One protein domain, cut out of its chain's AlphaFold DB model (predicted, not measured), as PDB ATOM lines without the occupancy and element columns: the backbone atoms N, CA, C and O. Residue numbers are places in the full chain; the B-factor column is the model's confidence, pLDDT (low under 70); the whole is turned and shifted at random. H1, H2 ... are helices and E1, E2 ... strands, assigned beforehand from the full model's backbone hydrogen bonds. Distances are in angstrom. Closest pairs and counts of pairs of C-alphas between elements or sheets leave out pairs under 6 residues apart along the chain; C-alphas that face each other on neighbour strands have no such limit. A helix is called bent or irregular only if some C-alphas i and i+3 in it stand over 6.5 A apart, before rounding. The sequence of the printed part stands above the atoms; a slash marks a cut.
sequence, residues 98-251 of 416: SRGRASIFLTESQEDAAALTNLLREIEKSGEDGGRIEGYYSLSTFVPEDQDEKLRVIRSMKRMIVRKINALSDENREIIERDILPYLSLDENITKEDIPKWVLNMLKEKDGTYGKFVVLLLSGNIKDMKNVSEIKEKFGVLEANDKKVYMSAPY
ATOM      1  N   SER A  98     233.712 291.785 387.489       47.84
ATOM      2  CA  SER A  98     234.921 292.556 387.158       47.84
ATOM      3  C   SER A  98     235.677 293.117 388.353       47.84
ATOM      4  O   SER A  98     236.632 293.858 388.154       47.84
ATOM      5  N   ARG A  99     235.333 292.768 389.599       49.06
ATOM      6  CA  ARG A  99     236.189 293.197 390.710       49.06
ATOM      7  C   ARG A  99     237.500 292.429 390.711       49.06
ATOM      8  O   ARG A  99     237.559 291.282 391.165       49.06
ATOM      9  N   GLY A 100     238.529 293.136 390.246       52.44
ATOM     10  CA  GLY A 100     239.933 292.800 390.351       52.44
ATOM     11  C   GLY A 100     240.244 292.211 391.704       52.44
ATOM     12  O   GLY A 100     240.265 292.899 392.727       52.44
ATOM     13  N   ARG A 101     240.485 290.902 391.718       67.19
ATOM     14  CA  ARG A 101     241.184 290.308 392.846       67.19
ATOM     15  C   ARG A 101     242.496 291.065 392.978       67.19
ATOM     16  O   ARG A 101     243.207 291.229 391.991       67.19
ATOM     17  N   ALA A 102     242.775 291.527 394.189       83.00
ATOM     18  CA  ALA A 102     244.025 292.194 394.489       83.00
ATOM     19  C   ALA A 102     245.195 291.325 394.013       83.00
ATOM     20  O   ALA A 102     245.322 290.163 394.411       83.00
ATOM     21  N   SER A 103     246.007 291.905 393.141       91.56
ATOM     22  CA  SER A 103     247.341 291.420 392.839       91.56
ATOM     23  C   SER A 103     248.332 292.097 393.755       91.56
ATOM     24  O   SER A 103     248.159 293.259 394.115       91.56
ATOM     25  N   ILE A 104     249.367 291.367 394.151       93.00
ATOM     26  CA  ILE A 104     250.399 291.884 395.039       93.00
ATOM     27  C   ILE A 104     251.747 291.714 394.359       93.00
ATOM     28  O   ILE A 104     252.083 290.624 393.903       93.00
ATOM     29  N   PHE A 105     252.530 292.780 394.337       94.88
ATOM     30  CA  PHE A 105     253.952 292.731 394.036       94.88
ATOM     31  C   PHE A 105     254.715 292.821 395.346       94.88
ATOM     32  O   PHE A 105     254.538 293.786 396.086       94.88
ATOM     33  N   LEU A 106     255.544 291.824 395.638       92.19
ATOM     34  CA  LEU A 106     256.449 291.870 396.782       92.19
ATOM     35  C   LEU A 106     257.741 292.562 396.361       92.19
ATOM     36  O   LEU A 106     258.344 292.172 395.362       92.19
ATOM     37  N   THR A 107     258.171 293.559 397.125       92.94
ATOM     38  CA  THR A 107     259.409 294.302 396.885       92.94
ATOM     39  C   THR A 107     260.388 294.100 398.037       92.94
ATOM     40  O   THR A 107     260.028 293.649 399.123       92.94
ATOM     41  N   GLU A 108     261.664 294.409 397.815       89.81
ATOM     42  CA  GLU A 108     262.685 294.264 398.863       89.81
ATOM     43  C   GLU A 108     262.676 295.450 399.839       89.81
ATOM     44  O   GLU A 108     263.008 295.308 401.019       89.81
ATOM     45  N   SER A 109     262.267 296.625 399.355       90.31
ATOM     46  CA  SER A 109     262.264 297.878 400.105       90.31
ATOM     47  C   SER A 109     261.029 298.737 399.806       90.31
ATOM     48  O   SER A 109     260.303 298.511 398.833       90.31
ATOM     49  N   GLN A 110     260.801 299.749 400.651       89.06
ATOM     50  CA  GLN A 110     259.771 300.772 400.418       89.06
ATOM     51  C   GLN A 110     260.102 301.658 399.209       89.06
ATOM     52  O   GLN A 110     259.193 302.157 398.553       89.06
ATOM     53  N   GLU A 111     261.389 301.853 398.916       89.81
ATOM     54  CA  GLU A 111     261.853 302.607 397.747       89.81
ATOM     55  C   GLU A 111     261.513 301.854 396.461       89.81
ATOM     56  O   GLU A 111     260.941 302.438 395.545       89.81
ATOM     57  N   ASP A 112     261.742 300.539 396.439       92.69
ATOM     58  CA  ASP A 112     261.357 299.676 395.320       92.69
ATOM     59  C   ASP A 112     259.825 299.654 395.130       92.69
ATOM     60  O   ASP A 112     259.334 299.710 394.002       92.69
ATOM     61  N   ALA A 113     259.046 299.643 396.224       92.81
ATOM     62  CA  ALA A 113     257.582 299.752 396.161       92.81
ATOM     63  C   ALA A 113     257.126 301.104 395.588       92.81
ATOM     64  O   ALA A 113     256.190 301.155 394.785       92.81
ATOM     65  N   ALA A 114     257.786 302.198 395.970       91.50
ATOM     66  CA  ALA A 114     257.498 303.527 395.445       91.50
ATOM     67  C   ALA A 114     257.863 303.635 393.955       91.50
ATOM     68  O   ALA A 114     257.052 304.123 393.169       91.50
ATOM     69  N   ALA A 115     259.025 303.114 393.549       93.62
ATOM     70  CA  ALA A 115     259.449 303.061 392.151       93.62
ATOM     71  C   ALA A 115     258.455 302.267 391.288       93.62
ATOM     72  O   ALA A 115     258.034 302.740 390.234       93.62
ATOM     73  N   LEU A 116     258.003 301.105 391.768       95.81
ATOM     74  CA  LEU A 116     256.982 300.309 391.088       95.81
ATOM     75  C   LEU A 116     255.633 301.038 391.000       95.81
ATOM     76  O   LEU A 116     254.953 300.966 389.980       95.81
ATOM     77  N   THR A 117     255.248 301.764 392.049       94.38
ATOM     78  CA  THR A 117     254.019 302.577 392.050       94.38
ATOM     79  C   THR A 117     254.081 303.679 390.988       94.38
ATOM     80  O   THR A 117     253.095 303.921 390.294       94.38
ATOM     81  N   ASN A 118     255.241 304.321 390.825       93.06
ATOM     82  CA  ASN A 118     255.455 305.328 389.788       93.06
ATOM     83  C   ASN A 118     255.409 304.717 388.384       93.06
ATOM     84  O   ASN A 118     254.741 305.268 387.515       93.06
ATOM     85  N   LEU A 119     256.018 303.543 388.188       95.19
ATOM     86  CA  LEU A 119     255.931 302.806 386.926       95.19
ATOM     87  C   LEU A 119     254.476 302.470 386.559       95.19
ATOM     88  O   LEU A 119     254.044 302.722 385.440       95.19
ATOM     89  N   LEU A 120     253.688 301.944 387.505       95.31
ATOM     90  CA  LEU A 120     252.269 301.633 387.275       95.31
ATOM     91  C   LEU A 120     251.457 302.879 386.906       95.31
ATOM     92  O   LEU A 120     250.590 302.816 386.037       95.31
ATOM     93  N   ARG A 121     251.771 304.021 387.524       92.88
ATOM     94  CA  ARG A 121     251.170 305.315 387.184       92.88
ATOM     95  C   ARG A 121     251.548 305.778 385.779       92.88
ATOM     96  O   ARG A 121     250.709 306.346 385.087       92.88
ATOM     97  N   GLU A 122     252.795 305.592 385.362       93.81
ATOM     98  CA  GLU A 122     253.231 305.917 384.000       93.81
ATOM     99  C   GLU A 122     252.510 305.049 382.966       93.81
ATOM    100  O   GLU A 122     251.999 305.590 381.988       93.81
ATOM    101  N   ILE A 123     252.379 303.746 383.236       94.62
ATOM    102  CA  ILE A 123     251.636 302.784 382.405       94.62
ATOM    103  C   ILE A 123     250.144 303.156 382.298       94.62
ATOM    104  O   ILE A 123     249.554 303.065 381.221       94.62
ATOM    105  N   GLU A 124     249.524 303.596 383.396       94.12
ATOM    106  CA  GLU A 124     248.141 304.096 383.402       94.12
ATOM    107  C   GLU A 124     248.012 305.401 382.596       94.12
ATOM    108  O   GLU A 124     247.127 305.535 381.752       94.12
ATOM    109  N   LYS A 125     248.916 306.370 382.806       93.06
ATOM    110  CA  LYS A 125     248.888 307.671 382.113       93.06
ATOM    111  C   LYS A 125     249.167 307.565 380.616       93.06
ATOM    112  O   LYS A 125     248.626 308.363 379.851       93.06
ATOM    113  N   SER A 126     250.021 306.633 380.200       94.25
ATOM    114  CA  SER A 126     250.314 306.380 378.785       94.25
ATOM    115  C   SER A 126     249.172 305.645 378.075       94.25
ATOM    116  O   SER A 126     249.099 305.674 376.846       94.25
ATOM    117  N   GLY A 127     248.268 305.007 378.831       90.62
ATOM    118  CA  GLY A 127     247.206 304.149 378.307       90.62
ATOM    119  C   GLY A 127     247.698 302.779 377.832       90.62
ATOM    120  O   GLY A 127     246.938 302.032 377.210       90.62
ATOM    121  N   GLU A 128     248.957 302.419 378.106       89.81
ATOM    122  CA  GLU A 128     249.532 301.107 377.766       89.81
ATOM    123  C   GLU A 128     248.871 299.957 378.548       89.81
ATOM    124  O   GLU A 128     248.825 298.800 378.095       89.81
ATOM    125  N   ASP A 129     248.272 300.283 379.694       88.69
ATOM    126  CA  ASP A 129     247.449 299.371 380.481       88.69
ATOM    127  C   ASP A 129     246.218 298.864 379.695       88.69
ATOM    128  O   ASP A 129     245.767 297.723 379.867       88.69
ATOM    129  N   GLY A 130     245.732 299.668 378.744       85.06
ATOM    130  CA  GLY A 130     244.510 299.429 377.987       85.06
ATOM    131  C   GLY A 130     243.243 299.631 378.819       85.06
ATOM    132  O   GLY A 130     242.277 298.901 378.597       85.06
ATOM    133  N   GLY A 131     243.260 300.552 379.792       84.06
ATOM    134  CA  GLY A 131     242.143 300.807 380.711       84.06
ATOM    135  C   GLY A 131     241.885 299.662 381.696       84.06
ATOM    136  O   GLY A 131     240.744 299.425 382.098       84.06
ATOM    137  N   ARG A 132     242.931 298.898 382.027       85.62
ATOM    138  CA  ARG A 132     242.852 297.743 382.927       85.62
ATOM    139  C   ARG A 132     243.144 298.106 384.373       85.62
ATOM    140  O   ARG A 132     242.671 297.402 385.254       85.62
ATOM    141  N   ILE A 133     243.935 299.139 384.634       90.50
ATOM    142  CA  ILE A 133     244.276 299.531 386.001       90.50
ATOM    143  C   ILE A 133     243.064 300.238 386.619       90.50
ATOM    144  O   ILE A 133     242.632 301.279 386.142       90.50
ATOM    145  N   GLU A 134     242.508 299.663 387.688       88.69
ATOM    146  CA  GLU A 134     241.453 300.304 388.496       88.69
ATOM    147  C   GLU A 134     242.037 301.068 389.689       88.69
ATOM    148  O   GLU A 134     241.414 301.983 390.227       88.69
ATOM    149  N   GLY A 135     243.226 300.664 390.134       88.75
ATOM    150  CA  GLY A 135     243.945 301.330 391.206       88.75
ATOM    151  C   GLY A 135     245.211 300.588 391.606       88.75
ATOM    152  O   GLY A 135     245.329 299.376 391.437       88.75
ATOM    153  N   TYR A 136     246.156 301.320 392.180       91.50
ATOM    154  CA  TYR A 136     247.378 300.777 392.762       91.50
ATOM    155  C   TYR A 136     247.655 301.461 394.095       91.50
ATOM    156  O   TYR A 136     247.483 302.670 394.240       91.50
ATOM    157  N   TYR A 137     248.081 300.677 395.080       89.94
ATOM    158  CA  TYR A 137     248.294 301.150 396.439       89.94
ATOM    159  C   TYR A 137     249.614 300.635 396.987       89.94
ATOM    160  O   TYR A 137     249.852 299.431 397.075       89.94
ATOM    161  N   SER A 138     250.443 301.566 397.425       91.31
ATOM    162  CA  SER A 138     251.606 301.336 398.267       91.31
ATOM    163  C   SER A 138     251.606 302.366 399.394       91.31
ATOM    164  O   SER A 138     250.722 303.221 399.477       91.31
ATOM    165  N   LEU A 139     252.600 302.308 400.283       88.12
ATOM    166  CA  LEU A 139     252.693 303.284 401.366       88.12
ATOM    167  C   LEU A 139     252.860 304.718 400.832       88.12
ATOM    168  O   LEU A 139     252.318 305.648 401.425       88.12
ATOM    169  N   SER A 140     253.557 304.899 399.702       84.88
ATOM    170  CA  SER A 140     253.738 306.218 399.086       84.88
ATOM    171  C   SER A 140     252.456 306.760 398.456       84.88
ATOM    172  O   SER A 140     252.297 307.971 398.400       84.88
ATOM    173  N   THR A 141     251.497 305.910 398.069       88.06
ATOM    174  CA  THR A 141     250.194 306.351 397.539       88.06
ATOM    175  C   THR A 141     249.400 307.196 398.542       88.06
ATOM    176  O   THR A 141     248.595 308.034 398.143       88.06
ATOM    177  N   PHE A 142     249.622 306.996 399.846       87.12
ATOM    178  CA  PHE A 142     248.921 307.720 400.913       87.12
ATOM    179  C   PHE A 142     249.662 308.972 401.396       87.12
ATOM    180  O   PHE A 142     249.120 309.717 402.210       87.12
ATOM    181  N   VAL A 143     250.874 309.220 400.893       84.38
ATOM    182  CA  VAL A 143     251.651 310.428 401.185       84.38
ATOM    183  C   VAL A 143     251.593 311.334 399.954       84.38
ATOM    184  O   VAL A 143     252.055 310.932 398.889       84.38
ATOM    185  N   PRO A 144     251.034 312.554 400.047       82.56
ATOM    186  CA  PRO A 144     250.956 313.434 398.889       82.56
ATOM    187  C   PRO A 144     252.345 313.792 398.347       82.56
ATOM    188  O   PRO A 144     253.261 314.098 399.106       82.56
ATOM    189  N   GLU A 145     252.480 313.811 397.025       80.56
ATOM    190  CA  GLU A 145     253.666 314.338 396.334       80.56
ATOM    191  C   GLU A 145     253.616 315.869 396.227       80.56
ATOM    192  O   GLU A 145     252.549 316.467 396.412       80.56
ATOM    193  N   ASP A 146     254.757 316.497 395.924       85.25
ATOM    194  CA  ASP A 146     254.901 317.947 395.704       85.25
ATOM    195  C   ASP A 146     254.302 318.806 396.830       85.25
ATOM    196  O   ASP A 146     253.689 319.855 396.598       85.25
ATOM    197  N   GLN A 147     254.446 318.344 398.077       89.06
ATOM    198  CA  GLN A 147     253.810 318.974 399.238       89.06
ATOM    199  C   GLN A 147     254.244 320.426 399.405       89.06
ATOM    200  O   GLN A 147     253.398 321.276 399.656       89.06
ATOM    201  N   ASP A 148     255.519 320.744 399.171       89.06
ATOM    202  CA  ASP A 148     256.024 322.114 399.287       89.06
ATOM    203  C   ASP A 148     255.328 323.080 398.316       89.06
ATOM    204  O   ASP A 148     255.026 324.226 398.671       89.06
ATOM    205  N   GLU A 149     255.038 322.633 397.091       90.00
ATOM    206  CA  GLU A 149     254.299 323.423 396.107       90.00
ATOM    207  C   GLU A 149     252.814 323.509 396.472       90.00
ATOM    208  O   GLU A 149     252.251 324.608 396.510       90.00
ATOM    209  N   LYS A 150     252.187 322.385 396.832       90.31
ATOM    210  CA  LYS A 150     250.781 322.348 397.267       90.31
ATOM    211  C   LYS A 150     250.546 323.231 398.490       90.31
ATOM    212  O   LYS A 150     249.620 324.039 398.488       90.31
ATOM    213  N   LEU A 151     251.420 323.170 399.493       91.19
ATOM    214  CA  LEU A 151     251.385 324.030 400.676       91.19
ATOM    215  C   LEU A 151     251.606 325.497 400.307       91.19
ATOM    216  O   LEU A 151     250.942 326.378 400.856       91.19
ATOM    217  N   ARG A 152     252.484 325.804 399.341       90.69
ATOM    218  CA  ARG A 152     252.640 327.173 398.822       90.69
ATOM    219  C   ARG A 152     251.331 327.696 398.222       90.69
ATOM    220  O   ARG A 152     250.963 328.844 398.491       90.69
ATOM    221  N   VAL A 153     250.619 326.867 397.459       91.94
ATOM    222  CA  VAL A 153     249.307 327.197 396.883       91.94
ATOM    223  C   VAL A 153     248.245 327.346 397.977       91.94
ATOM    224  O   VAL A 153     247.563 328.369 398.005       91.94
ATOM    225  N   ILE A 154     248.158 326.413 398.931       91.69
ATOM    226  CA  ILE A 154     247.226 326.466 400.074       91.69
ATOM    227  C   ILE A 154     247.427 327.758 400.877       91.69
ATOM    228  O   ILE A 154     246.472 328.494 401.132       91.69
ATOM    229  N   ARG A 155     248.680 328.121 401.182       91.50
ATOM    230  CA  ARG A 155     249.022 329.387 401.857       91.50
ATOM    231  C   ARG A 155     248.648 330.614 401.024       91.50
ATOM    232  O   ARG A 155     248.337 331.670 401.580       91.50
ATOM    233  N   SER A 156     248.709 330.528 399.695       93.00
ATOM    234  CA  SER A 156     248.231 331.592 398.802       93.00
ATOM    235  C   SER A 156     246.708 331.740 398.882       93.00
ATOM    236  O   SER A 156     246.216 332.842 399.132       93.00
ATOM    237  N   MET A 157     245.970 330.627 398.783       91.94
ATOM    238  CA  MET A 157     244.508 330.591 398.902       91.94
ATOM    239  C   MET A 157     244.039 331.134 400.257       91.94
ATOM    240  O   MET A 157     243.203 332.039 400.298       91.94
ATOM    241  N   LYS A 158     244.650 330.679 401.362       92.88
ATOM    242  CA  LYS A 158     244.380 331.176 402.722       92.88
ATOM    243  C   LYS A 158     244.544 332.694 402.803       92.88
ATOM    244  O   LYS A 158     243.648 333.387 403.277       92.88
ATOM    245  N   ARG A 159     245.653 333.239 402.282       92.00
ATOM    246  CA  ARG A 159     245.907 334.693 402.275       92.00
ATOM    247  C   ARG A 159     244.877 335.470 401.458       92.00
ATOM    248  O   ARG A 159     244.484 336.558 401.874       92.00
ATOM    249  N   MET A 160     244.445 334.947 400.312       90.12
ATOM    250  CA  MET A 160     243.416 335.588 399.485       90.12
ATOM    251  C   MET A 160     242.061 335.642 400.197       90.12
ATOM    252  O   MET A 160     241.417 336.690 400.181       90.12
ATOM    253  N   ILE A 161     241.665 334.540 400.839       90.50
ATOM    254  CA  ILE A 161     240.392 334.428 401.561       90.50
ATOM    255  C   ILE A 161     240.396 335.338 402.788       90.50
ATOM    256  O   ILE A 161     239.530 336.201 402.904       90.50
ATOM    257  N   VAL A 162     241.412 335.238 403.650       89.94
ATOM    258  CA  VAL A 162     241.505 336.033 404.889       89.94
ATOM    259  C   VAL A 162     241.515 337.539 404.603       89.94
ATOM    260  O   VAL A 162     240.911 338.308 405.344       89.94
ATOM    261  N   ARG A 163     242.127 337.987 403.497       91.81
ATOM    262  CA  ARG A 163     242.107 339.409 403.098       91.81
ATOM    263  C   ARG A 163     240.715 339.932 402.748       91.81
ATOM    264  O   ARG A 163     240.482 341.128 402.885       91.81
ATOM    265  N   LYS A 164     239.823 339.075 402.249       91.06
ATOM    266  CA  LYS A 164     238.484 339.462 401.777       91.06
ATOM    267  C   LYS A 164     237.363 339.049 402.728       91.06
ATOM    268  O   LYS A 164     236.232 339.463 402.512       91.06
ATOM    269  N   ILE A 165     237.663 338.275 403.769       88.94
ATOM    270  CA  ILE A 165     236.648 337.631 404.610       88.94
ATOM    271  C   ILE A 165     235.717 338.632 405.308       88.94
ATOM    272  O   ILE A 165     234.518 338.408 405.375       88.94
ATOM    273  N   ASN A 166     236.247 339.788 405.724       87.38
ATOM    274  CA  ASN A 166     235.466 340.852 406.367       87.38
ATOM    275  C   ASN A 166     234.577 341.644 405.390       87.38
ATOM    276  O   ASN A 166     233.784 342.466 405.833       87.38
ATOM    277  N   ALA A 167     234.736 341.447 404.079       89.44
ATOM    278  CA  ALA A 167     233.904 342.072 403.051       89.44
ATOM    279  C   ALA A 167     232.753 341.159 402.581       89.44
ATOM    280  O   ALA A 167     231.989 341.547 401.699       89.44
ATOM    281  N   LEU A 168     232.656 339.940 403.123       89.69
ATOM    282  CA  LEU A 168     231.590 338.983 402.827       89.69
ATOM    283  C   LEU A 168     230.404 339.183 403.781       89.69
ATOM    284  O   LEU A 168     230.560 339.754 404.858       89.69
ATOM    285  N   SER A 169     229.222 338.701 403.389       92.31
ATOM    286  CA  SER A 169     228.068 338.623 404.292       92.31
ATOM    287  C   SER A 169     228.335 337.655 405.447       92.31
ATOM    288  O   SER A 169     229.098 336.699 405.285       92.31
ATOM    289  N   ASP A 170     227.663 337.867 406.580       89.88
ATOM    290  CA  ASP A 170     227.835 337.047 407.787       89.88
ATOM    291  C   ASP A 170     227.617 335.549 407.514       89.88
ATOM    292  O   ASP A 170     228.429 334.722 407.917       89.88
ATOM    293  N   GLU A 171     226.599 335.206 406.719       91.31
ATOM    294  CA  GLU A 171     226.297 333.824 406.318       91.31
ATOM    295  C   GLU A 171     227.441 333.172 405.516       91.31
ATOM    296  O   GLU A 171     227.871 332.058 405.810       91.31
ATOM    297  N   ASN A 172     228.003 333.880 404.528       90.56
ATOM    298  CA  ASN A 172     229.117 333.361 403.725       90.56
ATOM    299  C   ASN A 172     230.407 333.255 404.538       90.56
ATOM    300  O   ASN A 172     231.217 332.352 404.325       90.56
ATOM    301  N   ARG A 173     230.611 334.195 405.462       90.56
ATOM    302  CA  ARG A 173     231.749 334.187 406.369       90.56
ATOM    303  C   ARG A 173     231.709 332.965 407.284       90.56
ATOM    304  O   ARG A 173     232.726 332.288 407.399       90.56
ATOM    305  N   GLU A 174     230.554 332.656 407.866       90.44
ATOM    306  CA  GLU A 174     230.381 331.503 408.753       90.44
ATOM    307  C   GLU A 174     230.653 330.177 408.024       90.44
ATOM    308  O   GLU A 174     231.384 329.329 408.535       90.44
ATOM    309  N   ILE A 175     230.165 330.030 406.785       90.81
ATOM    310  CA  ILE A 175     230.455 328.859 405.939       90.81
ATOM    311  C   ILE A 175     231.961 328.726 405.682       90.81
ATOM    312  O   ILE A 175     232.523 327.643 405.822       90.81
ATOM    313  N   ILE A 176     232.646 329.816 405.324       89.88
ATOM    314  CA  ILE A 176     234.089 329.776 405.044       89.88
ATOM    315  C   ILE A 176     234.894 329.448 406.307       89.88
ATOM    316  O   ILE A 176     235.834 328.654 406.240       89.88
ATOM    317  N   GLU A 177     234.551 330.050 407.445       90.12
ATOM    318  CA  GLU A 177     235.223 329.806 408.724       90.12
ATOM    319  C   GLU A 177     235.026 328.367 409.214       90.12
ATOM    320  O   GLU A 177     235.989 327.760 409.684       90.12
ATOM    321  N   ARG A 178     233.827 327.797 409.046       91.06
ATOM    322  CA  ARG A 178     233.508 326.432 409.482       91.06
ATOM    323  C   ARG A 178     234.011 325.357 408.518       91.06
ATOM    324  O   ARG A 178     234.608 324.380 408.962       91.06
ATOM    325  N   ASP A 179     233.784 325.535 407.218       91.19
ATOM    326  CA  ASP A 179     233.892 324.447 406.236       91.19
ATOM    327  C   ASP A 179     235.125 324.554 405.329       91.19
ATOM    328  O   ASP A 179     235.454 323.588 404.649       91.19
ATOM    329  N   ILE A 180     235.822 325.698 405.279       89.81
ATOM    330  CA  ILE A 180     236.948 325.908 404.343       89.81
ATOM    331  C   ILE A 180     238.258 326.205 405.080       89.81
ATOM    332  O   ILE A 180     239.285 325.578 404.809       89.81
ATOM    333  N   LEU A 181     238.252 327.154 406.019       88.88
ATOM    334  CA  LEU A 181     239.452 327.600 406.735       88.88
ATOM    335  C   LEU A 181     240.206 326.491 407.497       88.88
ATOM    336  O   LEU A 181     241.443 326.545 407.486       88.88
ATOM    337  N   PRO A 182     239.549 325.478 408.100       90.50
ATOM    338  CA  PRO A 182     240.250 324.357 408.727       90.50
ATOM    339  C   PRO A 182     241.127 323.584 407.734       90.50
ATOM    340  O   PRO A 182     242.286 323.307 408.029       90.50
ATOM    341  N   TYR A 183     240.629 323.332 406.519       86.50
ATOM    342  CA  TYR A 183     241.378 322.621 405.475       86.50
ATOM    343  C   TYR A 183     242.532 323.445 404.892       86.50
ATOM    344  O   TYR A 183     243.500 322.885 404.389       86.50
ATOM    345  N   LEU A 184     242.459 324.777 404.963       88.25
ATOM    346  CA  LEU A 184     243.530 325.666 404.501       88.25
ATOM    347  C   LEU A 184     244.595 325.944 405.565       88.25
ATOM    348  O   LEU A 184     245.577 326.626 405.279       88.25
ATOM    349  N   SER A 185     244.405 325.453 406.789       84.62
ATOM    350  CA  SER A 185     245.312 325.682 407.918       84.62
ATOM    351  C   SER A 185     246.330 324.556 408.121       84.62
ATOM    352  O   SER A 185     246.843 324.380 409.218       84.62
ATOM    353  N   LEU A 186     246.636 323.825 407.048       82.25
ATOM    354  CA  LEU A 186     247.750 322.884 406.976       82.25
ATOM    355  C   LEU A 186     249.071 323.652 406.844       82.25
ATOM    356  O   LEU A 186     249.326 324.285 405.817       82.25
ATOM    357  N   ASP A 187     249.900 323.586 407.884       75.31
ATOM    358  CA  ASP A 187     251.190 324.283 407.930       75.31
ATOM    359  C   ASP A 187     252.399 323.332 407.809       75.31
ATOM    360  O   ASP A 187     253.490 323.790 407.449       75.31
ATOM    361  N   GLU A 188     252.190 322.025 408.006       84.19
ATOM    362  CA  GLU A 188     253.222 320.978 408.024       84.19
ATOM    363  C   GLU A 188     253.042 319.954 406.891       84.19
ATOM    364  O   GLU A 188     251.950 319.791 406.339       84.19
ATOM    365  N   ASN A 189     254.139 319.279 406.532       85.12
ATOM    366  CA  ASN A 189     254.126 318.180 405.569       85.12
ATOM    367  C   ASN A 189     253.526 316.928 406.218       85.12
ATOM    368  O   ASN A 189     253.888 316.585 407.338       85.12
ATOM    369  N   ILE A 190     252.673 316.225 405.476       86.12
ATOM    370  CA  ILE A 190     252.119 314.930 405.870       86.12
ATOM    371  C   ILE A 190     253.223 313.885 405.755       86.12
ATOM    372  O   ILE A 190     253.764 313.657 404.663       86.12
ATOM    373  N   THR A 191     253.543 313.238 406.871       84.50
ATOM    374  CA  THR A 191     254.544 312.176 406.942       84.50
ATOM    375  C   THR A 191     253.894 310.794 407.018       84.50
ATOM    376  O   THR A 191     252.674 310.624 406.993       84.50
ATOM    377  N   LYS A 192     254.728 309.750 407.090       78.12
ATOM    378  CA  LYS A 192     254.260 308.364 407.238       78.12
ATOM    379  C   LYS A 192     253.592 308.127 408.596       78.12
ATOM    380  O   LYS A 192     252.748 307.240 408.697       78.12
ATOM    381  N   GLU A 193     253.961 308.894 409.623       81.75
ATOM    382  CA  GLU A 193     253.368 308.805 410.960       81.75
ATOM    383  C   GLU A 193     251.924 309.330 411.007       81.75
ATOM    384  O   GLU A 193     251.136 308.855 411.825       81.75
ATOM    385  N   ASP A 194     251.562 310.240 410.098       86.88
ATOM    386  CA  ASP A 194     250.217 310.820 410.000       86.88
ATOM    387  C   ASP A 194     249.207 309.886 409.316       86.88
ATOM    388  O   ASP A 194     247.994 310.118 409.349       86.88
ATOM    389  N   ILE A 195     249.690 308.807 408.692       87.19
ATOM    390  CA  ILE A 195     248.841 307.839 408.004       87.19
ATOM    391  C   ILE A 195     247.963 307.111 409.039       87.19
ATOM    392  O   ILE A 195     248.475 306.519 409.996       87.19
ATOM    393  N   PRO A 196     246.629 307.060 408.842       89.50
ATOM    394  CA  PRO A 196     245.736 306.368 409.759       89.50
ATOM    395  C   PRO A 196     246.141 304.908 409.993       89.50
ATOM    396  O   PRO A 196     246.425 304.162 409.055       89.50
ATOM    397  N   LYS A 197     246.071 304.452 411.251       87.62
ATOM    398  CA  LYS A 197     246.480 303.087 411.641       87.62
ATOM    399  C   LYS A 197     245.806 301.980 410.827       87.62
ATOM    400  O   LYS A 197     246.407 300.935 410.613       87.62
ATOM    401  N   TRP A 198     244.566 302.184 410.380       84.88
ATOM    402  CA  TRP A 198     243.856 301.198 409.565       84.88
ATOM    403  C   TRP A 198     244.493 301.017 408.175       84.88
ATOM    404  O   TRP A 198     244.530 299.891 407.688       84.88
ATOM    405  N   VAL A 199     245.056 302.079 407.581       85.69
ATOM    406  CA  VAL A 199     245.806 302.018 406.312       85.69
ATOM    407  C   VAL A 199     247.131 301.302 406.531       85.69
ATOM    408  O   VAL A 199     247.459 300.366 405.806       85.69
ATOM    409  N   LEU A 200     247.869 301.687 407.579       85.69
ATOM    410  CA  LEU A 200     249.132 301.035 407.936       85.69
ATOM    411  C   LEU A 200     248.929 299.535 408.174       85.69
ATOM    412  O   LEU A 200     249.696 298.726 407.666       85.69
ATOM    413  N   ASN A 201     247.860 299.146 408.871       85.81
ATOM    414  CA  ASN A 201     247.526 297.741 409.098       85.81
ATOM    415  C   ASN A 201     247.223 296.974 407.801       85.81
ATOM    416  O   ASN A 201     247.526 295.787 407.733       85.81
ATOM    417  N   MET A 202     246.650 297.628 406.784       82.38
ATOM    418  CA  MET A 202     246.431 297.021 405.465       82.38
ATOM    419  C   MET A 202     247.748 296.784 404.717       82.38
ATOM    420  O   MET A 202     247.839 295.833 403.949       82.38
ATOM    421  N   LEU A 203     248.761 297.620 404.970       85.62
ATOM    422  CA  LEU A 203     250.093 297.579 404.352       85.62
ATOM    423  C   LEU A 203     251.178 296.969 405.258       85.62
ATOM    424  O   LEU A 203     252.374 297.209 405.059       85.62
ATOM    425  N   LYS A 204     250.762 296.216 406.281       88.06
ATOM    426  CA  LYS A 204     251.654 295.622 407.275       88.06
ATOM    427  C   LYS A 204     252.179 294.266 406.816       88.06
ATOM    428  O   LYS A 204     251.414 293.379 406.450       88.06
ATOM    429  N   GLU A 205     253.484 294.098 406.936       86.44
ATOM    430  CA  GLU A 205     254.194 292.854 406.675       86.44
ATOM    431  C   GLU A 205     254.085 291.864 407.838       86.44
ATOM    432  O   GLU A 205     253.799 292.220 408.988       86.44
ATOM    433  N   LYS A 206     254.398 290.593 407.559       85.56
ATOM    434  CA  LYS A 206     254.439 289.542 408.593       85.56
ATOM    435  C   LYS A 206     255.467 289.814 409.693       85.56
ATOM    436  O   LYS A 206     255.236 289.427 410.834       85.56
ATOM    437  N   ASP A 207     256.580 290.460 409.354       87.00
ATOM    438  CA  ASP A 207     257.642 290.841 410.296       87.00
ATOM    439  C   ASP A 207     257.298 292.105 411.112       87.00
ATOM    440  O   ASP A 207     258.049 292.505 411.996       87.00
ATOM    441  N   GLY A 208     256.144 292.725 410.840       84.62
ATOM    442  CA  GLY A 208     255.688 293.946 411.489       84.62
ATOM    443  C   GLY A 208     256.177 295.241 410.843       84.62
ATOM    444  O   GLY A 208     255.764 296.307 411.299       84.62
ATOM    445  N   THR A 209     257.000 295.165 409.792       86.38
ATOM    446  CA  THR A 209     257.369 296.323 408.969       86.38
ATOM    447  C   THR A 209     256.217 296.730 408.043       86.38
ATOM    448  O   THR A 209     255.186 296.062 407.983       86.38
ATOM    449  N   TYR A 210     256.345 297.867 407.357       86.06
ATOM    450  CA  TYR A 210     255.294 298.394 406.482       86.06
ATOM    451  C   TYR A 210     255.829 298.660 405.078       86.06
ATOM    452  O   TYR A 210     256.975 299.091 404.924       86.06
ATOM    453  N   GLY A 211     254.971 298.479 404.074       81.62
ATOM    454  CA  GLY A 211     255.154 299.062 402.745       81.62
ATOM    455  C   GLY A 211     256.211 298.417 401.846       81.62
ATOM    456  O   GLY A 211     256.741 299.122 400.992       81.62
ATOM    457  N   LYS A 212     256.523 297.122 402.001       89.44
ATOM    458  CA  LYS A 212     257.370 296.372 401.046       89.44
ATOM    459  C   LYS A 212     256.535 295.569 400.036       89.44
ATOM    460  O   LYS A 212     256.943 294.522 399.538       89.44
ATOM    461  N   PHE A 213     255.342 296.070 399.726       92.12
ATOM    462  CA  PHE A 213     254.517 295.532 398.658       92.12
ATOM    463  C   PHE A 213     253.646 296.603 398.016       92.12
ATOM    464  O   PHE A 213     253.348 297.640 398.615       92.12
ATOM    465  N   VAL A 214     253.222 296.315 396.789       94.00
ATOM    466  CA  VAL A 214     252.270 297.122 396.027       94.00
ATOM    467  C   VAL A 214     251.046 296.269 395.735       94.00
ATOM    468  O   VAL A 214     251.165 295.161 395.214       94.00
ATOM    469  N   VAL A 215     249.869 296.784 396.074       92.69
ATOM    470  CA  VAL A 215     248.584 296.200 395.691       92.69
ATOM    471  C   VAL A 215     248.174 296.790 394.352       92.69
ATOM    472  O   VAL A 215     248.101 298.006 394.226       92.69
ATOM    473  N   LEU A 216     247.866 295.945 393.377       92.94
ATOM    474  CA  LEU A 216     247.347 296.329 392.070       92.94
ATOM    475  C   LEU A 216     245.932 295.759 391.901       92.94
ATOM    476  O   LEU A 216     245.710 294.558 392.069       92.94
ATOM    477  N   LEU A 217     244.979 296.626 391.575       90.31
ATOM    478  CA  LEU A 217     243.610 296.278 391.214       90.31
ATOM    479  C   LEU A 217     243.458 296.395 389.700       90.31
ATOM    480  O   LEU A 217     243.765 297.435 389.115       90.31
ATOM    481  N   LEU A 218     242.994 295.314 389.077       88.12
ATOM    482  CA  LEU A 218     242.826 295.211 387.632       88.12
ATOM    483  C   LEU A 218     241.375 294.901 387.284       88.12
ATOM    484  O   LEU A 218     240.770 294.033 387.909       88.12
ATOM    485  N   SER A 219     240.847 295.547 386.254       85.12
ATOM    486  CA  SER A 219     239.525 295.259 385.713       85.12
ATOM    487  C   SER A 219     239.530 293.980 384.865       85.12
ATOM    488  O   SER A 219     240.566 293.493 384.394       85.12
ATOM    489  N   GLY A 220     238.335 293.427 384.656       79.88
ATOM    490  CA  GLY A 220     238.092 292.309 383.749       79.88
ATOM    491  C   GLY A 220     237.774 290.983 384.441       79.88
ATOM    492  O   GLY A 220     237.962 290.793 385.644       79.88
ATOM    493  N   ASN A 221     237.278 290.029 383.650       82.88
ATOM    494  CA  ASN A 221     236.870 288.720 384.151       82.88
ATOM    495  C   ASN A 221     238.095 287.859 384.499       82.88
ATOM    496  O   ASN A 221     238.716 287.233 383.642       82.88
ATOM    497  N   ILE A 222     238.424 287.786 385.784       84.69
ATOM    498  CA  ILE A 222     239.514 286.967 386.338       84.69
ATOM    499  C   ILE A 222     239.232 285.453 386.349       84.69
ATOM    500  O   ILE A 222     240.062 284.676 386.819       84.69
ATOM    501  N   LYS A 223     238.036 285.027 385.931       85.62
ATOM    502  CA  LYS A 223     237.671 283.616 385.731       85.62
ATOM    503  C   LYS A 223     237.753 283.207 384.259       85.62
ATOM    504  O   LYS A 223     237.552 282.031 383.961       85.62
ATOM    505  N   ASP A 224     238.043 284.151 383.366       89.62
ATOM    506  CA  ASP A 224     238.373 283.877 381.976       89.62
ATOM    507  C   ASP A 224     239.884 283.675 381.848       89.62
ATOM    508  O   ASP A 224     240.683 284.570 382.124       89.62
ATOM    509  N   MET A 225     240.273 282.468 381.451       91.94
ATOM    510  CA  MET A 225     241.680 282.090 381.355       91.94
ATOM    511  C   MET A 225     242.458 282.953 380.358       91.94
ATOM    512  O   MET A 225     243.597 283.308 380.639       91.94
ATOM    513  N   LYS A 226     241.842 283.347 379.237       91.06
ATOM    514  CA  LYS A 226     242.500 284.165 378.216       91.06
ATOM    515  C   LYS A 226     242.737 285.583 378.729       91.06
ATOM    516  O   LYS A 226     243.837 286.108 378.582       91.06
ATOM    517  N   ASN A 227     241.739 286.175 379.387       90.25
ATOM    518  CA  ASN A 227     241.898 287.488 380.016       90.25
ATOM    519  C   ASN A 227     243.001 287.466 381.089       90.25
ATOM    520  O   ASN A 227     243.824 288.376 381.165       90.25
ATOM    521  N   VAL A 228     243.059 286.404 381.896       92.12
ATOM    522  CA  VAL A 228     244.114 286.247 382.903       92.12
ATOM    523  C   VAL A 228     245.494 286.041 382.267       92.12
ATOM    524  O   VAL A 228     246.467 286.594 382.778       92.12
ATOM    525  N   SER A 229     245.596 285.308 381.155       93.50
ATOM    526  CA  SER A 229     246.839 285.175 380.380       93.50
ATOM    527  C   SER A 229     247.336 286.527 379.867       93.50
ATOM    528  O   SER A 229     248.507 286.844 380.058       93.50
ATOM    529  N   GLU A 230     246.450 287.366 379.321       91.75
ATOM    530  CA  GLU A 230     246.791 288.730 378.883       91.75
ATOM    531  C   GLU A 230     247.254 289.614 380.058       91.75
ATOM    532  O   GLU A 230     248.223 290.366 379.941       91.75
ATOM    533  N   ILE A 231     246.597 289.502 381.219       92.19
ATOM    534  CA  ILE A 231     247.013 290.191 382.450       92.19
ATOM    535  C   ILE A 231     248.409 289.730 382.888       92.19
ATOM    536  O   ILE A 231     249.248 290.563 383.235       92.19
ATOM    537  N   LYS A 232     248.673 288.420 382.882       93.62
ATOM    538  CA  LYS A 232     249.975 287.861 383.263       93.62
ATOM    539  C   LYS A 232     251.074 288.280 382.283       93.62
ATOM    540  O   LYS A 232     252.179 288.567 382.724       93.62
ATOM    541  N   GLU A 233     250.783 288.338 380.988       93.06
ATOM    542  CA  GLU A 233     251.734 288.787 379.968       93.06
ATOM    543  C   GLU A 233     252.135 290.252 380.173       93.06
ATOM    544  O   GLU A 233     253.318 290.575 380.117       93.06
ATOM    545  N   LYS A 234     251.165 291.125 380.475       92.44
ATOM    546  CA  LYS A 234     251.417 292.560 380.669       92.44
ATOM    547  C   LYS A 234     252.011 292.917 382.031       92.44
ATOM    548  O   LYS A 234     252.912 293.743 382.105       92.44
ATOM    549  N   PHE A 235     251.471 292.350 383.107       93.94
ATOM    550  CA  PHE A 235     251.767 292.777 384.480       93.94
ATOM    551  C   PHE A 235     252.485 291.707 385.304       93.94
ATOM    552  O   PHE A 235     252.889 291.978 386.429       93.94
ATOM    553  N   GLY A 236     252.632 290.478 384.798       93.56
ATOM    554  CA  GLY A 236     253.159 289.355 385.579       93.56
ATOM    555  C   GLY A 236     254.591 289.569 386.065       93.56
ATOM    556  O   GLY A 236     254.933 289.141 387.169       93.56
ATOM    557  N   VAL A 237     255.405 290.251 385.260       95.69
ATOM    558  CA  VAL A 237     256.768 290.653 385.608       95.69
ATOM    559  C   VAL A 237     256.962 292.095 385.172       95.69
ATOM    560  O   VAL A 237     256.819 292.404 383.994       95.69
ATOM    561  N   LEU A 238     257.306 292.957 386.122       95.50
ATOM    562  CA  LEU A 238     257.650 294.352 385.871       95.50
ATOM    563  C   LEU A 238     259.088 294.607 386.313       95.50
ATOM    564  O   LEU A 238     259.611 293.907 387.180       95.50
ATOM    565  N   GLU A 239     259.731 295.599 385.714       94.38
ATOM    566  CA  GLU A 239     261.087 296.007 386.069       94.38
ATOM    567  C   GLU A 239     261.046 297.420 386.642       94.38
ATOM    568  O   GLU A 239     260.686 298.367 385.951       94.38
ATOM    569  N   ALA A 240     261.366 297.547 387.927       91.94
ATOM    570  CA  ALA A 240     261.386 298.815 388.643       91.94
ATOM    571  C   ALA A 240     262.694 298.914 389.429       91.94
ATOM    572  O   ALA A 240     263.071 297.962 390.113       91.94
ATOM    573  N   ASN A 241     263.378 300.060 389.336       91.12
ATOM    574  CA  ASN A 241     264.663 300.293 390.006       91.12
ATOM    575  C   ASN A 241     265.728 299.222 389.662       91.12
ATOM    576  O   ASN A 241     266.378 298.680 390.553       91.12
ATOM    577  N   ASP A 242     265.832 298.852 388.377       89.94
ATOM    578  CA  ASP A 242     266.710 297.789 387.847       89.94
ATOM    579  C   ASP A 242     266.502 296.399 388.487       89.94
ATOM    580  O   ASP A 242     267.368 295.518 388.436       89.94
ATOM    581  N   LYS A 243     265.334 296.174 389.104       92.44
ATOM    582  CA  LYS A 243     264.945 294.901 389.714       92.44
ATOM    583  C   LYS A 243     263.665 294.372 389.092       92.44
ATOM    584  O   LYS A 243     262.683 295.088 388.909       92.44
ATOM    585  N   LYS A 244     263.649 293.063 388.839       94.69
ATOM    586  CA  LYS A 244     262.437 292.355 388.419       94.69
ATOM    587  C   LYS A 244     261.541 292.095 389.617       94.69
ATOM    588  O   LYS A 244     261.958 291.450 390.577       94.69
ATOM    589  N   VAL A 245     260.298 292.538 389.516       95.12
ATOM    590  CA  VAL A 245     259.259 292.342 390.518       95.12
ATOM    591  C   VAL A 245     258.158 291.476 389.921       95.12
ATOM    592  O   VAL A 245     257.701 291.703 388.800       95.12
ATOM    593  N   TYR A 246     257.741 290.465 390.676       95.00
ATOM    594  CA  TYR A 246     256.778 289.471 390.220       95.00
ATOM    595  C   TYR A 246     255.412 289.733 390.838       95.00
ATOM    596  O   TYR A 246     255.287 289.901 392.055       95.00
ATOM    597  N   MET A 247     254.388 289.720 389.994       94.69
ATOM    598  CA  MET A 247     253.006 289.793 390.432       94.69
ATOM    599  C   MET A 247     252.568 288.447 391.009       94.69
ATOM    600  O   MET A 247     252.804 287.390 390.423       94.69
ATOM    601  N   SER A 248     251.870 288.488 392.137       92.50
ATOM    602  CA  SER A 248     251.293 287.318 392.783       92.50
ATOM    603  C   SER A 248     249.808 287.528 393.030       92.50
ATOM    604  O   SER A 248     249.393 288.489 393.683       92.50
ATOM    605  N   ALA A 249     248.999 286.608 392.513       91.19
ATOM    606  CA  ALA A 249     247.579 286.535 392.803       91.19
ATOM    607  C   ALA A 249     247.052 285.114 392.564       91.19
ATOM    608  O   ALA A 249     247.490 284.456 391.617       91.19
ATOM    609  N   PRO A 250     246.056 284.638 393.338       89.12
ATOM    610  CA  PRO A 250     245.524 283.283 393.176       89.12
ATOM    611  C   PRO A 250     244.969 282.989 391.779       89.12
ATOM    612  O   PRO A 250     244.961 281.840 391.346       89.12
ATOM    613  N   TYR A 251     244.472 284.009 391.076       88.19
ATOM    614  CA  TYR A 251     243.896 283.827 389.748       88.19
ATOM    615  C   TYR A 251     244.957 283.632 388.661       88.19
ATOM    616  O   TYR A 251     244.629 283.015 387.658       88.19
TER     617      TYR A 251
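What this domain is: This is residues 98 to 251 of the 416 residues of the protein "SSD domain-containing protein" of bacterium (UniProt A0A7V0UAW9). A strongly curled five-stranded sheet wraps round one helix, H1, to make a head, and a long arm of helices H3 and H4 reaches away from it. H4 folds back loosely along H3, and residues 180 to 196, with no named element, lead from the arm to H5; H6 grazes the sheet. The 154 printed residues hold six named helices and five named strands, in the order E1 H1 E2 H2 H3 H4 H5 E3 H6 E4 E5. The sheet's order is E2 E3 E1 E5 E4, all antiparallel, and the class is mixed, helices and strands. The whole is loose, with a radius of gyration of the C-alphas of 20.6 A, and elongated, spanning 64 by 33 by 27 A.

Where its parts are: E1, residues 103 to 106, begins at C-alpha 103 (247.341, 291.420, 392.839). H1 follows, residues 110 to 126, 24.3 A long, then E2, 133 to 137, and H2, 139 to 142. H3, residues 147 to 167, spans 30.7 A and ends at C-alpha 167 (233.904, 342.072, 403.051); it is irregular, with C-alphas 163 and 166 7.5 A apart. H4 is residues 170 to 179, 14.1 A, and H5 is 197 to 202. E3, residues 213 to 218, is 16.1 A long, H6, 225 to 235, 15.0 A, E4 is 237 to 240, and E5, 243 to 248, 15.9 A, ends at C-alpha 248 (251.293, 287.318, 392.783).

How they stand to each other: In the strongly twisted sheet, E2 and E3 pair through N 137 and O 215, 2.8 A, E3 and E1 through N 216 and O 103, 2.8 A. E5 is staggered: residues 247 to 248 pair with E1, N 248 to O 104 at 2.8 A, and 243 to 246 with E4, its hairpin partner, N 245 to O 238 at 2.8 A. H1 is on one face of the sheet, giving two layers; its closest C-alphas to E4 are Leu 116 and Ala 240, 5.3 A. E1, H1 and E2 form a split strand-helix-strand unit, two strands running the same way with E3 between them, its crossover right-handed. H1 touches H2 with residues 110 to 117 alone, closest at the C-alphas of Ala 114 and Ser 140, 5.9 A. H3 and H4 are close but not clearly touching, Ile 165 to Arg 173 being their closest C-alphas at 6.2 A, with a shallow tilt of 20 degrees, opposite ways. H1 and H3 are apart. Every O i to N i+4 pair is within hydrogen-bond range in H1, H4, H5 and H6, and 14 of 17 in H3; H2 is too short for one.

The domain as a whole: The C-alphas farthest apart, of Ala 167 and Met 225, are 64.3 A apart. The printed part has no cut, and the link from H4 to H5, 17 residues, is long. The mean pLDDT of the printed part is 88.6; residues 98 to 101 are under 70.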